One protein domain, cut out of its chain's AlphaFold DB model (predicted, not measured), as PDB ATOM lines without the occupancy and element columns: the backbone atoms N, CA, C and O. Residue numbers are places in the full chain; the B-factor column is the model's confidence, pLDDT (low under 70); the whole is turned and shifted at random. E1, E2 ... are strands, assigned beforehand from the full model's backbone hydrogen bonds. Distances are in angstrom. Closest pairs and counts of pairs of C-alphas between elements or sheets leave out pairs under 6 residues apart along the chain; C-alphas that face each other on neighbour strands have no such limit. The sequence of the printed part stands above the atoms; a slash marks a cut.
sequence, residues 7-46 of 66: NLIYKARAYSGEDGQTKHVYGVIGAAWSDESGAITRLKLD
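This is residues 7 to 46 of the 66 residues of an uncharacterized protein of Maliponia aquimaris (UniProt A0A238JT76). A long, wavy, narrow ribbon: bent strand E2 pairs with E1 along residues 22 to 31 and with E3, on its other side, along residues 30 to 34. Among 40 printed residues, E1, E2 and E3 form, in that order, an all-strand meander, each the antiparallel neighbour of the one before. The whole is extended, radius of gyration of the C-alphas 14.9 A, spanning 48 by 15 by 12 A.

Start with the hairpin of E1, residues 7 to 16, and E2, residues 22 to 34, antiparallel at 178 degrees; N 8 and O 30 are 2.9 A apart, within hydrogen-bond range. Next, E2 and E3, residues 40 to 44, form a hairpin, antiparallel at 153 degrees; N 33 and O 41 are within range at 3.1 A.

Find C-alpha 7 at (43.352, -25.841, 311.283); E1 runs 25.0 A, bending by 59 degrees at residue 12. E2 runs 34.1 A, bending by 64 degrees at residue 27. E3 runs 12.6 A to C-alpha 44 at (34.118, -30.438, 310.870).

The farthest C-alphas, of Glu 18 and Ser 37, are 48.3 A apart. The printed part has no cut; both links are tight. Residues 7, 27, 38, 45 and 46 have pLDDT under 70.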
ATOM      1  N   ASN A   7      43.642 -24.684 312.124       67.88
ATOM      2  CA  ASN A   7      43.352 -25.841 311.283       67.88
ATOM      3  C   ASN A   7      43.286 -27.093 312.162       67.88
ATOM      4  O   ASN A   7      44.198 -27.358 312.944       67.88
ATOM      5  N   LEU A   8      42.224 -27.881 312.018       72.00
ATOM      6  CA  LEU A   8      42.038 -29.144 312.732       72.00
ATOM      7  C   LEU A   8      42.197 -30.293 311.736       72.00
ATOM      8  O   LEU A   8      41.219 -30.803 311.196       72.00
ATOM      9  N   ILE A   9      43.445 -30.674 311.463       71.38
ATOM     10  CA  ILE A   9      43.782 -31.744 310.517       71.38
ATOM     11  C   ILE A   9      44.445 -32.886 311.284       71.38
ATOM     12  O   ILE A   9      45.557 -32.744 311.789       71.38
ATOM     13  N   TYR A  10      43.786 -34.042 311.332       74.50
ATOM     14  CA  TYR A  10      44.355 -35.267 311.888       74.50
ATOM     15  C   TYR A  10      44.718 -36.245 310.770       74.50
ATOM     16  O   TYR A  10      43.847 -36.875 310.161       74.50
ATOM     17  N   LYS A  11      46.022 -36.381 310.512       70.88
ATOM     18  CA  LYS A  11      46.578 -37.390 309.606       70.88
ATOM     19  C   LYS A  11      46.650 -38.731 310.337       70.88
ATOM     20  O   LYS A  11      47.400 -38.867 311.296       70.88
ATOM     21  N   ALA A  12      45.887 -39.711 309.864       70.81
ATOM     22  CA  ALA A  12      45.787 -41.022 310.500       70.81
ATOM     23  C   ALA A  12      46.845 -42.002 309.970       70.81
ATOM     24  O   ALA A  12      47.484 -42.706 310.746       70.81
ATOM     25  N   ARG A  13      47.049 -42.047 308.645       78.94
ATOM     26  CA  ARG A  13      48.054 -42.919 308.009       78.94
ATOM     27  C   ARG A  13      48.542 -42.371 306.669       78.94
ATOM     28  O   ARG A  13      47.843 -41.599 306.014       78.94
ATOM     29  N   ALA A  14      49.721 -42.816 306.244       81.62
ATOM     30  CA  ALA A  14      50.231 -42.635 304.886       81.62
ATOM     31  C   ALA A  14      50.334 -43.997 304.182       81.62
ATOM     32  O   ALA A  14      50.537 -45.011 304.845       81.62
ATOM     33  N   TYR A  15      50.166 -44.020 302.862       81.44
ATOM     34  CA  TYR A  15      50.285 -45.226 302.039       81.44
ATOM     35  C   TYR A  15      50.786 -44.868 300.636       81.44
ATOM     36  O   TYR A  15      50.588 -43.742 300.184       81.44
ATOM     37  N   SER A  16      51.422 -45.816 299.950       87.94
ATOM     38  CA  SER A  16      51.778 -45.652 298.537       87.94
ATOM     39  C   SER A  16      50.571 -45.968 297.660       87.94
ATOM     40  O   SER A  16      49.958 -47.025 297.807       87.94
ATOM     41  N   GLY A  17      50.212 -45.039 296.776       82.31
ATOM     42  CA  GLY A  17      49.198 -45.247 295.750       82.31
ATOM     43  C   GLY A  17      49.712 -46.113 294.602       82.31
ATOM     44  O   GLY A  17      50.915 -46.301 294.429       82.31
ATOM     45  N   GLU A  18      48.786 -46.616 293.787       84.50
ATOM     46  CA  GLU A  18      49.097 -47.381 292.566       84.50
ATOM     47  C   GLU A  18      49.871 -46.554 291.524       84.50
ATOM     48  O   GLU A  18      50.593 -47.097 290.697       84.50
ATOM     49  N   ASP A  19      49.765 -45.228 291.611       88.38
ATOM     50  CA  ASP A  19      50.520 -44.236 290.840       88.38
ATOM     51  C   ASP A  19      51.944 -43.993 291.377       88.38
ATOM     52  O   ASP A  19      52.651 -43.113 290.889       88.38
ATOM     53  N   GLY A  20      52.364 -44.732 292.410       87.69
ATOM     54  CA  GLY A  20      53.649 -44.560 293.086       87.69
ATOM     55  C   GLY A  20      53.731 -43.315 293.973       87.69
ATOM     56  O   GLY A  20      54.763 -43.087 294.604       87.69
ATOM     57  N   GLN A  21      52.665 -42.512 294.068       84.44
ATOM     58  CA  GLN A  21      52.655 -41.311 294.899       84.44
ATOM     59  C   GLN A  21      52.290 -41.638 296.348       84.44
ATOM     60  O   GLN A  21      51.481 -42.522 296.632       84.44
ATOM     61  N   THR A  22      52.863 -40.890 297.293       83.88
ATOM     62  CA  THR A  22      52.463 -41.007 298.700       83.88
ATOM     63  C   THR A  22      51.109 -40.337 298.898       83.88
ATOM     64  O   THR A  22      50.965 -39.137 298.684       83.88
ATOM     65  N   LYS A  23      50.130 -41.105 299.370       79.19
ATOM     66  CA  LYS A  23      48.787 -40.637 299.716       79.19
ATOM     67  C   LYS A  23      48.592 -40.644 301.228       79.19
ATOM     68  O   LYS A  23      49.319 -41.299 301.987       79.19
ATOM     69  N   HIS A  24      47.619 -39.872 301.695       76.69
ATOM     70  CA  HIS A  24      47.324 -39.708 303.113       76.69
ATOM     71  C   HIS A  24      45.850 -39.987 303.380       76.69
ATOM     72  O   HIS A  24      44.984 -39.546 302.631       76.69
ATOM     73  N   VAL A  25      45.579 -40.722 304.458       73.88
ATOM     74  CA  VAL A  25      44.232 -40.864 305.015       73.88
ATOM     75  C   VAL A  25      44.145 -39.998 306.255       73.88
ATOM     76  O   VAL A  25      45.031 -40.023 307.118       73.88
ATOM     77  N   TYR A  26      43.051 -39.261 306.350       74.06
ATOM     78  CA  TYR A  26      42.771 -38.347 307.441       74.06
ATOM     79  C   TYR A  26      41.593 -38.889 308.256       74.06
ATOM     80  O   TYR A  26      40.723 -39.572 307.718       74.06
ATOM     81  N   GLY A  27      41.592 -38.642 309.564       67.38
ATOM     82  CA  GLY A  27      40.493 -39.046 310.453       67.38
ATOM     83  C   GLY A  27      39.573 -37.888 310.844       67.38
ATOM     84  O   GLY A  27      38.399 -38.102 311.123       67.38
ATOM     85  N   VAL A  28      40.092 -36.656 310.844       74.75
ATOM     86  CA  VAL A  28      39.331 -35.420 311.083       74.75
ATOM     87  C   VAL A  28      39.929 -34.315 310.219       74.75
ATOM     88  O   VAL A  28      41.146 -34.132 310.214       74.75
ATOM     89  N   ILE A  29      39.071 -33.584 309.511       76.50
ATOM     90  CA  ILE A  29      39.419 -32.354 308.793       76.50
ATOM     91  C   ILE A  29      38.412 -31.281 309.209       76.50
ATOM     92  O   ILE A  29      37.201 -31.518 309.182       76.50
ATOM     93  N   GLY A  30      38.904 -30.112 309.607       77.25
ATOM     94  CA  GLY A  30      38.063 -28.997 310.012       77.25
ATOM     95  C   GLY A  30      38.819 -27.692 310.219       77.25
ATOM     96  O   GLY A  30      40.047 -27.639 310.144       77.25
ATOM     97  N   ALA A  31      38.061 -26.644 310.515       78.88
ATOM     98  CA  ALA A  31      38.564 -25.320 310.852       78.88
ATOM     99  C   ALA A  31      37.849 -24.794 312.097       78.88
ATOM    100  O   ALA A  31      36.685 -25.125 312.342       78.88
ATOM    101  N   ALA A  32      38.546 -23.972 312.878       77.31
ATOM    102  CA  ALA A  32      37.964 -23.289 314.020       77.31
ATOM    103  C   ALA A  32      38.379 -21.815 314.065       77.31
ATOM    104  O   ALA A  32      39.502 -21.455 313.697       77.31
ATOM    105  N   TRP A  33      37.462 -20.973 314.531       82.38
ATOM    106  CA  TRP A  33      37.688 -19.550 314.772       82.38
ATOM    107  C   TRP A  33      36.954 -19.113 316.029       82.38
ATOM    108  O   TRP A  33      35.885 -19.631 316.354       82.38
ATOM    109  N   SER A  34      37.544 -18.150 316.729       71.25
ATOM    110  CA  SER A  34      36.856 -17.431 317.792       71.25
ATOM    111  C   SER A  34      36.020 -16.312 317.173       71.25
ATOM    112  O   SER A  34      36.488 -15.616 316.263       71.25
ATOM    113  N   ASP A  35      34.791 -16.146 317.647       74.81
ATOM    114  CA  ASP A  35      34.005 -14.945 317.380       74.81
ATOM    115  C   ASP A  35      34.425 -13.783 318.300       74.81
ATOM    116  O   ASP A  35      35.342 -13.908 319.117       74.81
ATOM    117  N   GLU A  36      33.767 -12.633 318.156       72.25
ATOM    118  CA  GLU A  36      34.052 -11.419 318.937       72.25
ATOM    119  C   GLU A  36      33.788 -11.591 320.442       72.25
ATOM    120  O   GLU A  36      34.360 -10.870 321.257       72.25
ATOM    121  N   SER A  37      32.974 -12.580 320.823       77.81
ATOM    122  CA  SER A  37      32.719 -12.956 322.217       77.81
ATOM    123  C   SER A  37      33.720 -13.989 322.755       77.81
ATOM    124  O   SER A  37      33.658 -14.375 323.922       77.81
ATOM    125  N   GLY A  38      34.659 -14.438 321.916       68.38
ATOM    126  CA  GLY A  38      35.625 -15.483 322.237       68.38
ATOM    127  C   GLY A  38      35.070 -16.906 322.106       68.38
ATOM    128  O   GLY A  38      35.798 -17.860 322.390       68.38
ATOM    129  N   ALA A  39      33.822 -17.084 321.662       71.00
ATOM    130  CA  ALA A  39      33.245 -18.406 321.473       71.00
ATOM    131  C   ALA A  39      33.844 -19.079 320.231       71.00
ATOM    132  O   ALA A  39      34.034 -18.460 319.184       71.00
ATOM    133  N   ILE A  40      34.167 -20.369 320.350       71.25
ATOM    134  CA  ILE A  40      34.813 -21.122 319.273       71.25
ATOM    135  C   ILE A  40      33.748 -21.730 318.367       71.25
ATOM    136  O   ILE A  40      33.094 -22.709 318.733       71.25
ATOM    137  N   THR A  41      33.651 -21.214 317.147       71.56
ATOM    138  CA  THR A  41      32.913 -21.866 316.066       71.56
ATOM    139  C   THR A  41      33.805 -22.909 315.401       71.56
ATOM    140  O   THR A  41      35.002 -22.689 315.203       71.56
ATOM    141  N   ARG A  42      33.234 -24.075 315.081       72.75
ATOM    142  CA  ARG A  42      33.952 -25.203 314.475       72.75
ATOM    143  C   ARG A  42      33.194 -25.706 313.258       72.75
ATOM    144  O   ARG A  42      32.001 -25.973 313.347       72.75
ATOM    145  N   LEU A  43      33.912 -25.912 312.162       73.06
ATOM    146  CA  LEU A  43      33.435 -26.655 311.004       73.06
ATOM    147  C   LEU A  43      34.222 -27.963 310.934       73.06
ATOM    148  O   LEU A  43      35.446 -27.935 310.821       73.06
ATOM    149  N   LYS A  44      33.533 -29.101 311.020       73.50
ATOM    150  CA  LYS A  44      34.118 -30.438 310.870       73.50
ATOM    151  C   LYS A  44      33.498 -31.103 309.646       73.50
ATOM    152  O   LYS A  44      32.290 -31.032 309.461       73.50
ATOM    153  N   LEU A  45      34.319 -31.759 308.831       69.38
ATOM    154  CA  LEU A  45      33.819 -32.665 307.803       69.38
ATOM    155  C   LEU A  45      33.443 -34.000 308.459       69.38
ATOM    156  O   LEU A  45      34.300 -34.674 309.033       69.38
ATOM    157  N   ASP A  46      32.167 -34.378 308.376       63.78
ATOM    158  CA  ASP A  46      31.672 -35.655 308.914       63.78
ATOM    159  C   ASP A  46      32.113 -36.855 308.074       63.78
ATOM    160  O   ASP A  46      32.210 -37.975 308.572       63.78
TER     161      ASP A  46